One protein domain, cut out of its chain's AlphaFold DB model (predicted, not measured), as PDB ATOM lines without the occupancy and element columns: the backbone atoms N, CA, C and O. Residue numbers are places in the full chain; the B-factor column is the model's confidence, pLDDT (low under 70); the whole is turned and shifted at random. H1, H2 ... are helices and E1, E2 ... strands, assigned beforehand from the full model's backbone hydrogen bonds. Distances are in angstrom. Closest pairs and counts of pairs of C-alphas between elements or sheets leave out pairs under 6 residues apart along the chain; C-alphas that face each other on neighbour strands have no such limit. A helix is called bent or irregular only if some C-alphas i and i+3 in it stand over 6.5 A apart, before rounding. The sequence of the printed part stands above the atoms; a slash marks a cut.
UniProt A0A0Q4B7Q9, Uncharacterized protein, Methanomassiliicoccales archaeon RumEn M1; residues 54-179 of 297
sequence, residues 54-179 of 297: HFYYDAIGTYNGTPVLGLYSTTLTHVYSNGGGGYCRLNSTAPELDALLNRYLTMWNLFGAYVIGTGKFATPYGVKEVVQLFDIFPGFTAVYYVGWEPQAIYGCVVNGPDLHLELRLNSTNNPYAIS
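This is residues 54 to 179 of the 297 residues of an uncharacterized protein of Methanomassiliicoccales archaeon RumEn M1 (UniProt A0A0Q4B7Q9). One large, twisted sheet of eight strands folds back on itself into two leaves that are only partly face to face, with bent E4 and E5 swinging over E7 and E8 near Thr 123. The short helix H1 packs on E3 at the sheet's far edge, and H2, a four-residue turn, only grazes the sheet. The printed part has 126 residues, with eight named strands and two named helices in the order E1 E2 E3 H1 E4 E5 E6 E7 E8 H2 along the chain, and the antiparallel sheet has the order E3 E2 E1 E8 E7 E6 E5 E4. It is mostly strand and compact, with a radius of gyration of the C-alphas of 13.6 A and spans of 37 by 27 by 27 A.

From edge to edge the sheet runs E3, residues 83 to 92, E2, residues 66 to 80, E1, residues 54 to 63, E8, residues 163 to 172, E7, residues 153 to 160, E6, residues 140 to 147, E5, residues 126 to 137, and E4, residues 114 to 123. E1 E2 E3 and E4 E5 E6 E7 E8 are meanders, each strand the antiparallel neighbour of the one before. Antiparallel E1 and E8 have N 58 and O 168 within hydrogen-bond range at 2.9 A. In the hairpin of E2 and E3, N 73 and O 89 are 2.8 A apart. In the hairpin of E4 and E5, N 121 and O 128 are 2.9 A apart. It is a folded sheet, bent back on itself: E3 E2 E1 E8 E7 face E5 E4, with E6 as the hinge. E4 bends by 76 degrees at residue 117, and its closest C-alpha pair with E8, Thr 123 and Leu 169, is 6.5 A apart. H1, residues 95 to 104, is on the sheet; its closest C-alpha pair with E3, Asp 98 and Leu 90, is 5.2 A apart. In H1 every O i to N i+4 pair is within hydrogen-bond range; H2, residues 175 to 178, is too short for such a pair. H2 only grazes the sheet, with residues 177 to 178.

E1 begins at C-alpha 54 (-27.016, -35.966, -39.632) and is 25.6 A long. E2 spans 38.2 A, E3 26.7 A, E4 22.5 A, E5 30.1 A, E6 22.7 A, E7 20.2 A and E8 25.9 A; H1 spans 14.8 A. H2 spans 5.1 A and ends at C-alpha 178 (-21.889, -43.959, -47.033).

The C-alphas farthest apart, of Gly 65 and Ser 81, are separated by 41.2 A. The printed part has no cut, and no link is long. Mean pLDDT of the printed part is 78.1; 30 residues are under 70, among them residues 79 to 93 and 106 to 113.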
ATOM      1  N   HIS A  54     -25.770 -36.420 -39.042       87.19
ATOM      2  CA  HIS A  54     -27.016 -35.966 -39.632       87.19
ATOM      3  C   HIS A  54     -27.461 -36.925 -40.730       87.19
ATOM      4  O   HIS A  54     -26.667 -37.332 -41.581       87.19
ATOM      5  N   PHE A  55     -28.750 -37.237 -40.735       88.12
ATOM      6  CA  PHE A  55     -29.410 -38.044 -41.752       88.12
ATOM      7  C   PHE A  55     -30.584 -37.248 -42.296       88.12
ATOM      8  O   PHE A  55     -31.409 -36.758 -41.525       88.12
ATOM      9  N   TYR A  56     -30.643 -37.110 -43.613       90.44
ATOM     10  CA  TYR A  56     -31.682 -36.388 -44.328       90.44
ATOM     11  C   TYR A  56     -32.407 -37.355 -45.245       90.44
ATOM     12  O   TYR A  56     -31.776 -38.040 -46.051       90.44
ATOM     13  N   TYR A  57     -33.723 -37.386 -45.129       91.50
ATOM     14  CA  TYR A  57     -34.598 -38.282 -45.854       91.50
ATOM     15  C   TYR A  57     -35.603 -37.467 -46.650       91.50
ATOM     16  O   TYR A  57     -36.231 -36.553 -46.111       91.50
ATOM     17  N   ASP A  58     -35.789 -37.833 -47.908       92.50
ATOM     18  CA  ASP A  58     -36.925 -37.344 -48.671       92.50
ATOM     19  C   ASP A  58     -38.177 -38.052 -48.156       92.50
ATOM     20  O   ASP A  58     -38.186 -39.276 -48.003       92.50
ATOM     21  N   ALA A  59     -39.208 -37.270 -47.852       91.00
ATOM     22  CA  ALA A  59     -40.494 -37.744 -47.370       91.00
ATOM     23  C   ALA A  59     -41.529 -37.583 -48.483       91.00
ATOM     24  O   ALA A  59     -41.803 -36.458 -48.906       91.00
ATOM     25  N   ILE A  60     -42.088 -38.693 -48.966       92.38
ATOM     26  CA  ILE A  60     -43.060 -38.714 -50.065       92.38
ATOM     27  C   ILE A  60     -44.226 -39.614 -49.680       92.38
ATOM     28  O   ILE A  60     -44.022 -40.736 -49.226       92.38
ATOM     29  N   GLY A  61     -45.455 -39.148 -49.876       91.94
ATOM     30  CA  GLY A  61     -46.629 -39.982 -49.646       91.94
ATOM     31  C   GLY A  61     -47.928 -39.193 -49.615       91.94
ATOM     32  O   GLY A  61     -48.093 -38.220 -50.349       91.94
ATOM     33  N   THR A  62     -48.857 -39.613 -48.765       91.25
ATOM     34  CA  THR A  62     -50.185 -39.021 -48.606       91.25
ATOM     35  C   THR A  62     -50.606 -38.989 -47.141       91.25
ATOM     36  O   THR A  62     -50.432 -39.973 -46.425       91.25
ATOM     37  N   TYR A  63     -51.232 -37.895 -46.719       89.44
ATOM     38  CA  TYR A  63     -51.875 -37.757 -45.414       89.44
ATOM     39  C   TYR A  63     -53.258 -37.125 -45.591       89.44
ATOM     40  O   TYR A  63     -53.375 -36.073 -46.219       89.44
ATOM     41  N   ASN A  64     -54.312 -37.773 -45.087       89.06
ATOM     42  CA  ASN A  64     -55.711 -37.357 -45.265       89.06
ATOM     43  C   ASN A  64     -56.058 -37.082 -46.740       89.06
ATOM     44  O   ASN A  64     -56.634 -36.050 -47.086       89.06
ATOM     45  N   GLY A  65     -55.614 -37.974 -47.633       85.94
ATOM     46  CA  GLY A  65     -55.801 -37.849 -49.083       85.94
ATOM     47  C   GLY A  65     -55.001 -36.724 -49.756       85.94
ATOM     48  O   GLY A  65     -55.094 -36.558 -50.969       85.94
ATOM     49  N   THR A  66     -54.200 -35.963 -49.006       88.75
ATOM     50  CA  THR A  66     -53.364 -34.881 -49.538       88.75
ATOM     51  C   THR A  66     -51.937 -35.379 -49.756       88.75
ATOM     52  O   THR A  66     -51.370 -35.975 -48.837       88.75
ATOM     53  N   PRO A  67     -51.320 -35.139 -50.928       91.31
ATOM     54  CA  PRO A  67     -49.916 -35.464 -51.145       91.31
ATOM     55  C   PRO A  67     -49.002 -34.763 -50.134       91.31
ATOM     56  O   PRO A  67     -49.108 -33.557 -49.905       91.31
ATOM     57  N   VAL A  68     -48.078 -35.525 -49.557       88.25
ATOM     58  CA  VAL A  68     -47.027 -35.037 -48.666       88.25
ATOM     59  C   VAL A  68     -45.708 -35.105 -49.415       88.25
ATOM     60  O   VAL A  68     -45.325 -36.160 -49.919       88.25
ATOM     61  N   LEU A  69     -45.015 -33.971 -49.463       88.56
ATOM     62  CA  LEU A  69     -43.631 -33.875 -49.903       88.56
ATOM     63  C   LEU A  69     -42.868 -33.068 -48.856       88.56
ATOM     64  O   LEU A  69     -43.317 -31.999 -48.435       88.56
ATOM     65  N   GLY A  70     -41.722 -33.564 -48.415       86.31
ATOM     66  CA  GLY A  70     -40.942 -32.876 -47.398       86.31
ATOM     67  C   GLY A  70     -39.560 -33.459 -47.199       86.31
ATOM     68  O   GLY A  70     -39.156 -34.409 -47.866       86.31
ATOM     69  N   LEU A  71     -38.851 -32.873 -46.243       85.62
ATOM     70  CA  LEU A  71     -37.555 -33.353 -45.792       85.62
ATOM     71  C   LEU A  71     -37.682 -33.770 -44.328       85.62
ATOM     72  O   LEU A  71     -37.991 -32.945 -43.466       85.62
ATOM     73  N   TYR A  72     -37.427 -35.040 -44.040       85.06
ATOM     74  CA  TYR A  72     -37.273 -35.534 -42.678       85.06
ATOM     75  C   TYR A  72     -35.792 -35.549 -42.323       85.06
ATOM     76  O   TYR A  72     -34.957 -35.981 -43.110       85.06
ATOM     77  N   SER A  73     -35.438 -35.059 -41.144       85.94
ATOM     78  CA  SER A  73     -34.050 -35.004 -40.703       85.94
ATOM     79  C   SER A  73     -33.901 -35.564 -39.304       85.94
ATOM     80  O   SER A  73     -34.745 -35.353 -38.432       85.94
ATOM     81  N   THR A  74     -32.789 -36.244 -39.074       82.06
ATOM     82  CA  THR A  74     -32.408 -36.697 -37.745       82.06
ATOM     83  C   THR A  74     -30.977 -36.305 -37.457       82.06
ATOM     84  O   THR A  74     -30.086 -36.527 -38.274       82.06
ATOM     85  N   THR A  75     -30.768 -35.720 -36.282       83.12
ATOM     86  CA  THR A  75     -29.446 -35.354 -35.777       83.12
ATOM     87  C   THR A  75     -29.163 -36.149 -34.518       83.12
ATOM     88  O   THR A  75     -29.940 -36.083 -33.562       83.12
ATOM     89  N   LEU A  76     -28.049 -36.873 -34.493       77.12
ATOM     90  CA  LEU A  76     -27.627 -37.603 -33.305       77.12
ATOM     91  C   LEU A  76     -27.123 -36.623 -32.248       77.12
ATOM     92  O   LEU A  76     -26.123 -35.937 -32.448       77.12
ATOM     93  N   THR A  77     -27.813 -36.558 -31.114       74.81
ATOM     94  CA  THR A  77     -27.410 -35.742 -29.959       74.81
ATOM     95  C   THR A  77     -26.693 -36.583 -28.906       74.81
ATOM     96  O   THR A  77     -25.871 -36.061 -28.157       74.81
ATOM     97  N   HIS A  78     -26.947 -37.894 -28.894       71.62
ATOM     98  CA  HIS A  78     -26.325 -38.872 -28.012       71.62
ATOM     99  C   HIS A  78     -26.021 -40.175 -28.765       71.62
ATOM    100  O   HIS A  78     -26.798 -40.622 -29.608       71.62
ATOM    101  N   VAL A  79     -24.906 -40.815 -28.421       67.75
ATOM    102  CA  VAL A  79     -24.545 -42.163 -28.878       67.75
ATOM    103  C   VAL A  79     -24.233 -42.982 -27.626       67.75
ATOM    104  O   VAL A  79     -23.312 -42.642 -26.885       67.75
ATOM    105  N   TYR A  80     -25.041 -44.002 -27.352       60.97
ATOM    106  CA  TYR A  80     -24.867 -44.957 -26.255       60.97
ATOM    107  C   TYR A  80     -24.234 -46.249 -26.784       60.97
ATOM    108  O   TYR A  80     -24.169 -46.462 -27.985       60.97
ATOM    109  N   SER A  81     -23.785 -47.139 -25.898       51.88
ATOM    110  CA  SER A  81     -23.173 -48.423 -26.284       51.88
ATOM    111  C   SER A  81     -24.149 -49.438 -26.895       51.88
ATOM    112  O   SER A  81     -23.723 -50.449 -27.446       51.88
ATOM    113  N   ASN A  82     -25.455 -49.202 -26.759       49.97
ATOM    114  CA  ASN A  82     -26.544 -50.072 -27.204       49.97
ATOM    115  C   ASN A  82     -27.537 -49.366 -28.149       49.97
ATOM    116  O   ASN A  82     -28.607 -49.908 -28.410       49.97
ATOM    117  N   GLY A  83     -27.211 -48.165 -28.639       51.91
ATOM    118  CA  GLY A  83     -28.066 -47.400 -29.552       51.91
ATOM    119  C   GLY A  83     -27.756 -45.902 -29.575       51.91
ATOM    120  O   GLY A  83     -26.942 -45.409 -28.800       51.91
ATOM    121  N   GLY A  84     -28.406 -45.154 -30.467       49.56
ATOM    122  CA  GLY A  84     -28.288 -43.694 -30.563       49.56
ATOM    123  C   GLY A  84     -29.551 -42.986 -30.069       49.56
ATOM    124  O   GLY A  84     -30.659 -43.467 -30.265       49.56
ATOM    125  N   GLY A  85     -29.400 -41.822 -29.441       50.47
ATOM    126  CA  GLY A  85     -30.501 -40.901 -29.155       50.47
ATOM    127  C   GLY A  85     -30.368 -39.670 -30.047       50.47
ATOM    128  O   GLY A  85     -29.307 -39.047 -30.082       50.47
ATOM    129  N   GLY A  86     -31.416 -39.310 -30.785       53.81
ATOM    130  CA  GLY A  86     -31.360 -38.194 -31.730       53.81
ATOM    131  C   GLY A  86     -32.594 -37.311 -31.683       53.81
ATOM    132  O   GLY A  86     -33.702 -37.783 -31.436       53.81
ATOM    133  N   TYR A  87     -32.396 -36.023 -31.958       54.38
ATOM    134  CA  TYR A  87     -33.502 -35.118 -32.234       54.38
ATOM    135  C   TYR A  87     -33.972 -35.341 -33.670       54.38
ATOM    136  O   TYR A  87     -33.177 -35.269 -34.616       54.38
ATOM    137  N   CYS A  88     -35.262 -35.617 -33.822       59.25
ATOM    138  CA  CYS A  88     -35.904 -35.788 -35.114       59.25
ATOM    139  C   CYS A  88     -36.713 -34.544 -35.462       59.25
ATOM    140  O   CYS A  88     -37.356 -33.944 -34.599       59.25
ATOM    141  N   ARG A  89     -36.664 -34.155 -36.733       57.88
ATOM    142  CA  ARG A  89     -37.467 -33.066 -37.266       57.88
ATOM    143  C   ARG A  89     -37.910 -33.393 -38.678       57.88
ATOM    144  O   ARG A  89     -37.087 -33.391 -39.596       57.88
ATOM    145  N   LEU A  90     -39.211 -33.580 -38.856       58.94
ATOM    146  CA  LEU A  90     -39.854 -33.405 -40.151       58.94
ATOM    147  C   LEU A  90     -40.028 -31.906 -40.447       58.94
ATOM    148  O   LEU A  90     -40.412 -31.135 -39.569       58.94
ATOM    149  N   ASN A  91     -39.693 -31.498 -41.668       64.31
ATOM    150  CA  ASN A  91     -40.071 -30.217 -42.250       64.31
ATOM    151  C   ASN A  91     -40.881 -30.526 -43.515       64.31
ATOM    152  O   ASN A  91     -40.305 -30.740 -44.588       64.31
ATOM    153  N   SER A  92     -42.201 -30.656 -43.363       61.97
ATOM    154  CA  SER A  92     -43.106 -31.064 -44.443       61.97
ATOM    155  C   SER A  92     -44.154 -30.008 -44.785       61.97
ATOM    156  O   SER A  92     -44.340 -29.014 -44.086       61.97
ATOM    157  N   THR A  93     -44.882 -30.251 -45.876       67.12
ATOM    158  CA  THR A  93     -46.082 -29.490 -46.251       67.12
ATOM    159  C   THR A  93     -47.288 -29.743 -45.330       67.12
ATOM    160  O   THR A  93     -48.318 -29.097 -45.510       67.12
ATOM    161  N   ALA A  94     -47.182 -30.652 -44.351       70.88
ATOM    162  CA  ALA A  94     -48.250 -31.043 -43.431       70.88
ATOM    163  C   ALA A  94     -47.776 -30.949 -41.959       70.88
ATOM    164  O   ALA A  94     -47.414 -31.960 -41.363       70.88
ATOM    165  N   PRO A  95     -47.810 -29.766 -41.320       70.44
ATOM    166  CA  PRO A  95     -47.234 -29.557 -39.981       70.44
ATOM    167  C   PRO A  95     -47.876 -30.415 -38.871       70.44
ATOM    168  O   PRO A  95     -47.242 -30.712 -37.862       70.44
ATOM    169  N   GLU A  96     -49.123 -30.851 -39.056       74.75
ATOM    170  CA  GLU A  96     -49.812 -31.785 -38.150       74.75
ATOM    171  C   GLU A  96     -49.152 -33.178 -38.155       74.75
ATOM    172  O   GLU A  96     -49.059 -33.840 -37.119       74.75
ATOM    173  N   LEU A  97     -48.631 -33.603 -39.312       78.69
ATOM    174  CA  LEU A  97     -47.871 -34.843 -39.464       78.69
ATOM    175  C   LEU A  97     -46.502 -34.737 -38.781       78.69
ATOM    176  O   LEU A  97     -46.039 -35.711 -38.187       78.69
ATOM    177  N   ASP A  98     -45.885 -33.551 -38.796       75.19
ATOM    178  CA  ASP A  98     -44.610 -33.308 -38.113       75.19
ATOM    179  C   ASP A  98     -44.734 -33.587 -36.608       75.19
ATOM    180  O   ASP A  98     -43.854 -34.220 -36.024       75.19
ATOM    181  N   ALA A  99     -45.834 -33.169 -35.972       73.31
ATOM    182  CA  ALA A  99     -46.068 -33.415 -34.549       73.31
ATOM    183  C   ALA A  99     -46.247 -34.910 -34.234       73.31
ATOM    184  O   ALA A  99     -45.685 -35.400 -33.253       73.31
ATOM    185  N   LEU A 100     -46.998 -35.637 -35.070       75.06
ATOM    186  CA  LEU A 100     -47.217 -37.076 -34.910       75.06
ATOM    187  C   LEU A 100     -45.908 -37.861 -35.067       75.06
ATOM    188  O   LEU A 100     -45.562 -38.671 -34.207       75.06
ATOM    189  N   LEU A 101     -45.163 -37.605 -36.145       77.88
ATOM    190  CA  LEU A 101     -43.942 -38.347 -36.441       77.88
ATOM    191  C   LEU A 101     -42.802 -37.973 -35.496       77.88
ATOM    192  O   LEU A 101     -42.157 -38.874 -34.984       77.88
ATOM    193  N   ASN A 102     -42.579 -36.696 -35.176       73.94
ATOM    194  CA  ASN A 102     -41.511 -36.322 -34.235       73.94
ATOM    195  C   ASN A 102     -41.748 -36.871 -32.820       73.94
ATOM    196  O   ASN A 102     -40.795 -37.046 -32.064       73.94
ATOM    197  N   ARG A 103     -43.010 -37.124 -32.449       69.62
ATOM    198  CA  ARG A 103     -43.361 -37.688 -31.145       69.62
ATOM    199  C   ARG A 103     -43.024 -39.174 -31.030       69.62
ATOM    200  O   ARG A 103     -42.648 -39.617 -29.950       69.62
ATOM    201  N   TYR A 104     -43.221 -39.930 -32.105       70.38
ATOM    202  CA  TYR A 104     -43.220 -41.394 -32.062       70.38
ATOM    203  C   TYR A 104     -42.149 -42.007 -32.962       70.38
ATOM    204  O   TYR A 104     -41.396 -42.881 -32.537       70.38
ATOM    205  N   LEU A 105     -42.035 -41.513 -34.192       71.38
ATOM    206  CA  LEU A 105     -41.051 -41.972 -35.155       71.38
ATOM    207  C   LEU A 105     -39.699 -41.339 -34.820       71.38
ATOM    208  O   LEU A 105     -39.398 -40.224 -35.238       71.38
ATOM    209  N   THR A 106     -38.878 -42.063 -34.064       67.50
ATOM    210  CA  THR A 106     -37.500 -41.658 -33.770       67.50
ATOM    211  C   THR A 106     -36.565 -42.629 -34.476       67.50
ATOM    212  O   THR A 106     -36.365 -43.743 -34.002       67.50
ATOM    213  N   MET A 107     -35.964 -42.223 -35.601       63.78
ATOM    214  CA  MET A 107     -35.184 -43.110 -36.490       63.78
ATOM    215  C   MET A 107     -33.872 -43.666 -35.889       63.78
ATOM    216  O   MET A 107     -33.034 -44.180 -36.614       63.78
ATOM    217  N   TRP A 108     -33.668 -43.567 -34.576       62.31
ATOM    218  CA  TRP A 108     -32.517 -44.151 -33.871       62.31
ATOM    219  C   TRP A 108     -32.881 -44.847 -32.564       62.31
ATOM    220  O   TRP A 108     -32.021 -45.460 -31.936       62.31
ATOM    221  N   ASN A 109     -34.159 -44.808 -32.187       54.34
ATOM    222  CA  ASN A 109     -34.684 -45.536 -31.050       54.34
ATOM    223  C   ASN A 109     -35.492 -46.734 -31.565       54.34
ATOM    224  O   ASN A 109     -36.708 -46.662 -31.692       54.34
ATOM    225  N   LEU A 110     -34.793 -47.817 -31.908       58.34
ATOM    226  CA  LEU A 110     -35.403 -49.063 -32.392       58.34
ATOM    227  C   LEU A 110     -35.734 -50.036 -31.242       58.34
ATOM    228  O   LEU A 110     -35.882 -51.237 -31.473       58.34
ATOM    229  N   PHE A 111     -35.811 -49.553 -29.993       52.03
ATOM    230  CA  PHE A 111     -36.167 -50.400 -28.854       52.03
ATOM    231  C   PHE A 111     -37.601 -50.917 -29.028       52.03
ATOM    232  O   PHE A 111     -38.557 -50.166 -28.874       52.03
ATOM    233  N   GLY A 112     -37.741 -52.215 -29.310       55.44
ATOM    234  CA  GLY A 112     -39.038 -52.888 -29.440       55.44
ATOM    235  C   GLY A 112     -39.458 -53.227 -30.872       55.44
ATOM    236  O   GLY A 112     -40.418 -53.975 -31.032       55.44
ATOM    237  N   ALA A 113     -38.725 -52.768 -31.894       68.06
ATOM    238  CA  ALA A 113     -39.023 -53.114 -33.281       68.06
ATOM    239  C   ALA A 113     -38.680 -54.586 -33.591       68.06
ATOM    240  O   ALA A 113     -37.664 -55.126 -33.145       68.06
ATOM    241  N   TYR A 114     -39.519 -55.237 -34.392       70.75
ATOM    242  CA  TYR A 114     -39.448 -56.665 -34.686       70.75
ATOM    243  C   TYR A 114     -38.794 -56.949 -36.027       70.75
ATOM    244  O   TYR A 114     -39.161 -56.369 -37.042       70.75
ATOM    245  N   VAL A 115     -37.859 -57.897 -36.062       74.62
ATOM    246  CA  VAL A 115     -37.259 -58.345 -37.323       74.62
ATOM    247  C   VAL A 115     -38.286 -59.143 -38.121       74.62
ATOM    248  O   VAL A 115     -38.635 -60.253 -37.729       74.62
ATOM    249  N   ILE A 116     -38.717 -58.604 -39.260       75.00
ATOM    250  CA  ILE A 116     -39.682 -59.257 -40.163       75.00
ATOM    251  C   ILE A 116     -39.021 -59.837 -41.416       75.00
ATOM    252  O   ILE A 116     -39.628 -60.599 -42.162       75.00
ATOM    253  N   GLY A 117     -37.765 -59.477 -41.677       74.50
ATOM    254  CA  GLY A 117     -37.096 -59.901 -42.894       74.50
ATOM    255  C   GLY A 117     -35.719 -59.296 -43.078       74.50
ATOM    256  O   GLY A 117     -35.233 -58.496 -42.279       74.50
ATOM    257  N   THR A 118     -35.090 -59.697 -44.174       80.00
ATOM    258  CA  THR A 118     -33.877 -59.068 -44.691       80.00
ATOM    259  C   THR A 118     -34.031 -58.841 -46.179       80.00
ATOM    260  O   THR A 118     -34.803 -59.530 -46.848       80.00
ATOM    261  N   GLY A 119     -33.303 -57.866 -46.702       81.94
ATOM    262  CA  GLY A 119     -33.387 -57.517 -48.104       81.94
ATOM    263  C   GLY A 119     -32.279 -56.577 -48.535       81.94
ATOM    264  O   GLY A 119     -31.232 -56.458 -47.898       81.94
ATOM    265  N   LYS A 120     -32.532 -55.906 -49.654       85.00
ATOM    266  CA  LYS A 120     -31.651 -54.889 -50.216       85.00
ATOM    267  C   LYS A 120     -32.403 -53.573 -50.315       85.00
ATOM    268  O   LYS A 120     -33.569 -53.567 -50.697       85.00
ATOM    269  N   PHE A 121     -31.725 -52.473 -50.018       86.88
ATOM    270  CA  PHE A 121     -32.289 -51.132 -50.109       86.88
ATOM    271  C   PHE A 121     -31.396 -50.239 -50.965       86.88
ATOM    272  O   PHE A 121     -30.185 -50.167 -50.753       86.88
ATOM    273  N   ALA A 122     -31.979 -49.580 -51.962       88.69
ATOM    274  CA  ALA A 122     -31.248 -48.664 -52.825       88.69
ATOM    275  C   ALA A 122     -31.077 -47.308 -52.130       88.69
ATOM    276  O   ALA A 122     -32.050 -46.708 -51.682       88.69
ATOM    277  N   THR A 123     -29.840 -46.817 -52.073       88.12
ATOM    278  CA  THR A 123     -29.498 -45.497 -51.527       88.12
ATOM    279  C   THR A 123     -28.712 -44.688 -52.563       88.12
ATOM    280  O   THR A 123     -28.149 -45.277 -53.494       88.12
ATOM    281  N   PRO A 124     -28.567 -43.365 -52.379       88.06
ATOM    282  CA  PRO A 124     -27.654 -42.536 -53.176       88.06
ATOM    283  C   PRO A 124     -26.192 -43.001 -53.138       88.06
ATOM    284  O   PRO A 124     -25.399 -42.637 -54.001       88.06
ATOM    285  N   TYR A 125     -25.836 -43.838 -52.160       84.94
ATOM    286  CA  TYR A 125     -24.493 -44.379 -51.968       84.94
ATOM    287  C   TYR A 125     -24.348 -45.826 -52.458       84.94
ATOM    288  O   TYR A 125     -23.322 -46.452 -52.213       84.94
ATOM    289  N   GLY A 126     -25.356 -46.369 -53.147       84.31
ATOM    290  CA  GLY A 126     -25.389 -47.748 -53.632       84.31
ATOM    291  C   GLY A 126     -26.437 -48.608 -52.928       84.31
ATOM    292  O   GLY A 126     -27.200 -48.144 -52.079       84.31
ATOM    293  N   VAL A 127     -26.497 -49.882 -53.307       85.62
ATOM    294  CA  VAL A 127     -27.432 -50.848 -52.717       85.62
ATOM    295  C   VAL A 127     -26.846 -51.389 -51.415       85.62
ATOM    296  O   VAL A 127     -25.725 -51.893 -51.410       85.62
ATOM    297  N   LYS A 128     -27.605 -51.290 -50.322       81.81
ATOM    298  CA  LYS A 128     -27.218 -51.747 -48.982       81.81
ATOM    299  C   LYS A 128     -27.981 -53.013 -48.608       81.81
ATOM    300  O   LYS A 128     -29.156 -53.147 -48.952       81.81
ATOM    301  N   GLU A 129     -27.325 -53.931 -47.906       80.56
ATOM    302  CA  GLU A 129     -28.012 -55.037 -47.237       80.56
ATOM    303  C   GLU A 129     -28.692 -54.507 -45.978       80.56
ATOM    304  O   GLU A 129     -28.092 -53.745 -45.215       80.56
ATOM    305  N   VAL A 130     -29.958 -54.873 -45.789       80.25
ATOM    306  CA  VAL A 130     -30.783 -54.340 -44.707       80.25
ATOM    307  C   VAL A 130     -31.559 -55.427 -43.988       80.25
ATOM    308  O   VAL A 130     -31.984 -56.422 -44.578       80.25
ATOM    309  N   VAL A 131     -31.795 -55.182 -42.707       80.62
ATOM    310  CA  VAL A 131     -32.822 -55.835 -41.909       80.62
ATOM    311  C   VAL A 131     -34.080 -54.981 -41.976       80.62
ATOM    312  O   VAL A 131     -34.024 -53.761 -41.829       80.62
ATOM    313  N   GLN A 132     -35.212 -55.632 -42.211       83.94
ATOM    314  CA  GLN A 132     -36.519 -55.003 -42.124       83.94
ATOM    315  C   GLN A 132     -37.023 -55.137 -40.693       83.94
ATOM    316  O   GLN A 132     -37.167 -56.257 -40.190       83.94
ATOM    317  N   LEU A 133     -37.271 -54.003 -40.044       81.12
ATOM    318  CA  LEU A 133     -37.815 -53.944 -38.692       81.12
ATOM    319  C   LEU A 133     -39.225 -53.365 -38.728       81.12
ATOM    320  O   LEU A 133     -39.428 -52.306 -39.308       81.12
ATOM    321  N   PHE A 134     -40.179 -54.031 -38.096       82.12
ATOM    322  CA  PHE A 134     -41.557 -53.584 -37.960       82.12
ATOM    323  C   PHE A 134     -41.809 -53.040 -36.562       82.12
ATOM    324  O   PHE A 134     -41.497 -53.698 -35.574       82.12
ATOM    325  N   ASP A 135     -42.410 -51.864 -36.487       79.31
ATOM    326  CA  ASP A 135     -42.800 -51.240 -35.233       79.31
ATOM    327  C   ASP A 135     -44.202 -50.642 -35.350       79.31
ATOM    328  O   ASP A 135     -44.701 -50.353 -36.444       79.31
ATOM    329  N   ILE A 136     -44.859 -50.482 -34.208       76.06
ATOM    330  CA  ILE A 136     -46.256 -50.080 -34.129       76.06
ATOM    331  C   ILE A 136     -46.377 -48.916 -33.150       76.06
ATOM    332  O   ILE A 136     -46.007 -48.996 -31.979       76.06
ATOM    333  N   PHE A 137     -46.960 -47.828 -33.631       75.31
ATOM    334  CA  PHE A 137     -47.141 -46.590 -32.893       75.31
ATOM    335  C   PHE A 137     -48.631 -46.250 -32.757       75.31
ATOM    336  O   PHE A 137     -49.479 -46.751 -33.504       75.31
ATOM    337  N   PRO A 138     -49.001 -45.361 -31.823       69.75
ATOM    338  CA  PRO A 138     -50.352 -44.825 -31.778       69.75
ATOM    339  C   PRO A 138     -50.734 -44.147 -33.104       69.75
ATOM    340  O   PRO A 138     -50.254 -43.066 -33.433       69.75
ATOM    341  N   GLY A 139     -51.635 -44.785 -33.856       72.44
ATOM    342  CA  GLY A 139     -52.189 -44.259 -35.107       72.44
ATOM    343  C   GLY A 139     -51.436 -44.642 -36.384       72.44
ATOM    344  O   GLY A 139     -51.941 -44.347 -37.467       72.44
ATOM    345  N   PHE A 140     -50.283 -45.310 -36.293       81.75
ATOM    346  CA  PHE A 140     -49.540 -45.766 -37.467       81.75
ATOM    347  C   PHE A 140     -48.602 -46.938 -37.156       81.75
ATOM    348  O   PHE A 140     -48.312 -47.266 -36.014       81.75
ATOM    349  N   THR A 141     -48.089 -47.555 -38.203       85.75
ATOM    350  CA  THR A 141     -47.053 -48.585 -38.182       85.75
ATOM    351  C   THR A 141     -45.856 -48.104 -38.981       85.75
ATOM    352  O   THR A 141     -46.013 -47.258 -39.863       85.75
ATOM    353  N   ALA A 142     -44.672 -48.624 -38.684       87.50
ATOM    354  CA  ALA A 142     -43.449 -48.303 -39.400       87.50
ATOM    355  C   ALA A 142     -42.702 -49.580 -39.790       87.50
ATOM    356  O   ALA A 142     -42.548 -50.490 -38.979       87.50
ATOM    357  N   VAL A 143     -42.203 -49.625 -41.022       89.19
ATOM    358  CA  VAL A 143     -41.243 -50.632 -41.476       89.19
ATOM    359  C   VAL A 143     -39.935 -49.930 -41.804       89.19
ATOM    360  O   VAL A 143     -39.848 -49.190 -42.783       89.19
ATOM    361  N   TYR A 144     -38.917 -50.159 -40.983       87.69
ATOM    362  CA  TYR A 144     -37.582 -49.599 -41.134       87.69
ATOM    363  C   TYR A 144     -36.685 -50.527 -41.946       87.69
ATOM    364  O   TYR A 144     -36.689 -51.738 -41.745       87.69
ATOM    365  N   TYR A 145     -35.849 -49.940 -42.795       88.38
ATOM    366  CA  TYR A 145     -34.802 -50.632 -43.538       88.38
ATOM    367  C   TYR A 145     -33.456 -50.240 -42.947       88.38
ATOM    368  O   TYR A 145     -32.920 -49.171 -43.249       88.38
ATOM    369  N   VAL A 146     -32.933 -51.086 -42.066       81.62
ATOM    370  CA  VAL A 146     -31.761 -50.783 -41.241       81.62
ATOM    371  C   VAL A 146     -30.559 -51.562 -41.751       81.62
ATOM    372  O   VAL A 146     -30.633 -52.776 -41.920       81.62
ATOM    373  N   GLY A 147     -29.450 -50.874 -42.004       76.12
ATOM    374  CA  GLY A 147     -28.170 -51.493 -42.325       76.12
ATOM    375  C   GLY A 147     -27.689 -52.432 -41.226       76.12
ATOM    376  O   GLY A 147     -28.091 -52.324 -40.072       76.12
ATOM    377  N   TRP A 148     -26.828 -53.378 -41.579       64.44
ATOM    378  CA  TRP A 148     -26.221 -54.277 -40.595       64.44
ATOM    379  C   TRP A 148     -25.048 -53.601 -39.876       64.44
ATOM    380  O   TRP A 148     -25.019 -53.543 -38.649       64.44
ATOM    381  N   GLU A 149     -24.117 -53.036 -40.650       58.19
ATOM    382  CA  GLU A 149     -22.947 -52.313 -40.151       58.19
ATOM    383  C   GLU A 149     -22.600 -51.134 -41.084       58.19
ATOM    384  O   GLU A 149     -22.139 -51.345 -42.207       58.19
ATOM    385  N   PRO A 150     -22.801 -49.881 -40.645       60.47
ATOM    386  CA  PRO A 150     -23.421 -49.503 -39.376       60.47
ATOM    387  C   PRO A 150     -24.938 -49.777 -39.390       60.47
ATOM    388  O   PRO A 150     -25.536 -49.884 -40.462       60.47
ATOM    389  N   GLN A 151     -25.574 -49.827 -38.211       68.88
ATOM    390  CA  GLN A 151     -27.039 -49.919 -38.072       68.88
ATOM    391  C   GLN A 151     -27.749 -48.616 -38.461       68.88
ATOM    392  O   GLN A 151     -28.475 -48.019 -37.672       68.88
ATOM    393  N   ALA A 152     -27.500 -48.133 -39.677       77.62
ATOM    394  CA  ALA A 152     -28.100 -46.923 -40.203       77.62
ATOM    395  C   ALA A 152     -29.454 -47.204 -40.829       77.62
ATOM    396  O   ALA A 152     -29.596 -48.130 -41.625       77.62
ATOM    397  N   ILE A 153     -30.447 -46.380 -40.510       84.69
ATOM    398  CA  ILE A 153     -31.737 -46.466 -41.183       84.69
ATOM    399  C   ILE A 153     -31.606 -45.816 -42.561       84.69
ATOM    400  O   ILE A 153     -31.316 -44.630 -42.679       84.69
ATOM    401  N   TYR A 154     -31.795 -46.600 -43.617       88.12
ATOM    402  CA  TYR A 154     -31.736 -46.123 -45.002       88.12
ATOM    403  C   TYR A 154     -33.106 -45.731 -45.546       88.12
ATOM    404  O   TYR A 154     -33.203 -44.931 -46.476       88.12
ATOM    405  N   GLY A 155     -34.168 -46.258 -44.950       91.19
ATOM    406  CA  GLY A 155     -35.524 -45.852 -45.260       91.19
ATOM    407  C   GLY A 155     -36.520 -46.326 -44.219       91.19
ATOM    408  O   GLY A 155     -36.210 -47.160 -43.367       91.19
ATOM    409  N   CYS A 156     -37.721 -45.776 -44.291       91.31
ATOM    410  CA  CYS A 156     -38.843 -46.152 -43.450       91.31
ATOM    411  C   CYS A 156     -40.138 -45.983 -44.243       91.31
ATOM    412  O   CYS A 156     -40.318 -44.955 -44.889       91.31
ATOM    413  N   VAL A 157     -41.030 -46.969 -44.196       92.81
ATOM    414  CA  VAL A 157     -42.409 -46.798 -44.667       92.81
ATOM    415  C   VAL A 157     -43.324 -46.698 -43.461       92.81
ATOM    416  O   VAL A 157     -43.354 -47.602 -42.629       92.81
ATOM    417  N   VAL A 158     -44.080 -45.610 -43.383       91.31
ATOM    418  CA  VAL A 158     -45.070 -45.348 -42.344       91.31
ATOM    419  C   VAL A 158     -46.466 -45.534 -42.923       91.31
ATOM    420  O   VAL A 158     -46.799 -44.913 -43.929       91.31
ATOM    421  N   ASN A 159     -47.295 -46.349 -42.273       90.31
ATOM    422  CA  ASN A 159     -48.673 -46.605 -42.689       90.31
ATOM    423  C   ASN A 159     -49.657 -46.434 -41.534       90.31
ATOM    424  O   ASN A 159     -49.475 -47.019 -40.470       90.31
ATOM    425  N   GLY A 160     -50.738 -45.702 -41.771       88.12
ATOM    426  CA  GLY A 160     -51.890 -45.554 -40.886       88.12
ATOM    427  C   GLY A 160     -53.184 -45.432 -41.702       88.12
ATOM    428  O   GLY A 160     -53.126 -45.423 -42.930       88.12
ATOM    429  N   PRO A 161     -54.359 -45.321 -41.056       83.94
ATOM    430  CA  PRO A 161     -55.657 -45.325 -41.742       83.94
ATOM    431  C   PRO A 161     -55.775 -44.341 -42.916       83.94
ATOM    432  O   PRO A 161     -56.274 -44.716 -43.970       83.94
ATOM    433  N   ASP A 162     -55.250 -43.125 -42.748       86.38
ATOM    434  CA  ASP A 162     -55.230 -42.065 -43.765       86.38
ATOM    435  C   ASP A 162     -53.801 -41.561 -44.033       86.38
ATOM    436  O   ASP A 162     -53.591 -40.421 -44.451       86.38
ATOM    437  N   LEU A 163     -52.796 -42.389 -43.739       88.56
ATOM    438  CA  LEU A 163     -51.384 -42.027 -43.799       88.56
ATOM    439  C   LEU A 163     -50.603 -43.099 -44.554       88.56
ATOM    440  O   LEU A 163     -50.592 -44.258 -44.158       88.56
ATOM    441  N   HIS A 164     -49.878 -42.682 -45.579       92.38
ATOM    442  CA  HIS A 164     -48.813 -43.466 -46.185       92.38
ATOM    443  C   HIS A 164     -47.630 -42.534 -46.413       92.38
ATOM    444  O   HIS A 164     -47.798 -41.490 -47.037       92.38
ATOM    445  N   LEU A 165     -46.452 -42.861 -45.895       91.81
ATOM    446  CA  LEU A 165     -45.258 -42.044 -46.074       91.81
ATOM    447  C   LEU A 165     -44.036 -42.930 -46.271       91.81
ATOM    448  O   LEU A 165     -43.697 -43.731 -45.405       91.81
ATOM    449  N   GLU A 166     -43.335 -42.728 -47.375       93.19
ATOM    450  CA  GLU A 166     -42.004 -43.269 -47.592       93.19
ATOM    451  C   GLU A 166     -40.960 -42.218 -47.221       93.19
ATOM    452  O   GLU A 166     -40.930 -41.116 -47.773       93.19
ATOM    453  N   LEU A 167     -40.077 -42.582 -46.298       91.88
ATOM    454  CA  LEU A 167     -38.858 -41.861 -45.976       91.88
ATOM    455  C   LEU A 167     -37.691 -42.590 -46.633       91.88
ATOM    456  O   LEU A 167     -37.451 -43.764 -46.346       91.88
ATOM    457  N   ARG A 168     -36.937 -41.906 -47.492       92.94
ATOM    458  CA  ARG A 168     -35.764 -42.480 -48.170       92.94
ATOM    459  C   ARG A 168     -34.537 -41.632 -47.908       92.94
ATOM    460  O   ARG A 168     -34.580 -40.427 -48.127       92.94
ATOM    461  N   LEU A 169     -33.450 -42.251 -47.447       91.44
ATOM    462  CA  LEU A 169     -32.216 -41.532 -47.147       91.44
ATOM    463  C   LEU A 169     -31.693 -40.866 -48.422       91.44
ATOM    464  O   LEU A 169     -31.344 -41.539 -49.388       91.44
ATOM    465  N   ASN A 170     -31.623 -39.542 -48.386       92.44
ATOM    466  CA  ASN A 170     -31.127 -38.699 -49.463       92.44
ATOM    467  C   ASN A 170     -29.665 -38.312 -49.207       92.44
ATOM    468  O   ASN A 170     -28.805 -38.433 -50.077       92.44
ATOM    469  N   SER A 171     -29.343 -37.894 -47.982       91.44
ATOM    470  CA  SER A 171     -27.959 -37.577 -47.642       91.44
ATOM    471  C   SER A 171     -27.621 -37.800 -46.175       91.44
ATOM    472  O   SER A 171     -28.482 -37.788 -45.297       91.44
ATOM    473  N   THR A 172     -26.337 -38.009 -45.904       88.81
ATOM    474  CA  THR A 172     -25.779 -38.061 -44.553       88.81
ATOM    475  C   THR A 172     -24.328 -37.592 -44.559       88.81
ATOM    476  O   THR A 172     -23.639 -37.695 -45.575       88.81
ATOM    477  N   ASN A 173     -23.851 -37.073 -43.428       86.75
ATOM    478  CA  ASN A 173     -22.428 -36.820 -43.192       86.75
ATOM    479  C   ASN A 173     -21.713 -38.022 -42.541       86.75
ATOM    480  O   ASN A 173     -20.499 -37.961 -42.347       86.75
ATOM    481  N   ASN A 174     -22.432 -39.101 -42.207       80.38
ATOM    482  CA  ASN A 174     -21.856 -40.269 -41.559       80.38
ATOM    483  C   ASN A 174     -21.060 -41.115 -42.581       80.38
ATOM    484  O   ASN A 174     -21.647 -41.701 -43.499       80.38
ATOM    485  N   PRO A 175     -19.729 -41.244 -42.428       75.31
ATOM    486  CA  PRO A 175     -18.887 -41.926 -43.411       75.31
ATOM    487  C   PRO A 175     -19.139 -43.439 -43.486       75.31
ATOM    488  O   PRO A 175     -18.901 -44.050 -44.528       75.31
ATOM    489  N   TYR A 176     -19.639 -44.054 -42.414       73.19
ATOM    490  CA  TYR A 176     -19.923 -45.486 -42.374       73.19
ATOM    491  C   TYR A 176     -21.221 -45.820 -43.109       73.19
ATOM    492  O   TYR A 176     -21.254 -46.790 -43.863       73.19
ATOM    493  N   ALA A 177     -22.253 -44.982 -42.978       75.62
ATOM    494  CA  ALA A 177     -23.504 -45.124 -43.722       75.62
ATOM    495  C   ALA A 177     -23.289 -44.968 -45.240       75.62
ATOM    496  O   ALA A 177     -23.960 -45.632 -46.035       75.62
ATOM    497  N   ILE A 178     -22.315 -44.139 -45.638       78.50
ATOM    498  CA  ILE A 178     -21.889 -43.959 -47.033       78.50
ATOM    499  C   ILE A 178     -21.108 -45.185 -47.537       78.50
ATOM    500  O   ILE A 178     -21.301 -45.609 -48.678       78.50
ATOM    501  N   SER A 179     -20.248 -45.778 -46.703       69.56
ATOM    502  CA  SER A 179     -19.308 -46.832 -47.111       69.56
ATOM    503  C   SER A 179     -19.982 -48.061 -47.744       69.56
ATOM    504  O   SER A 179     -21.038 -48.510 -47.305       69.56
TER     505      SER A 179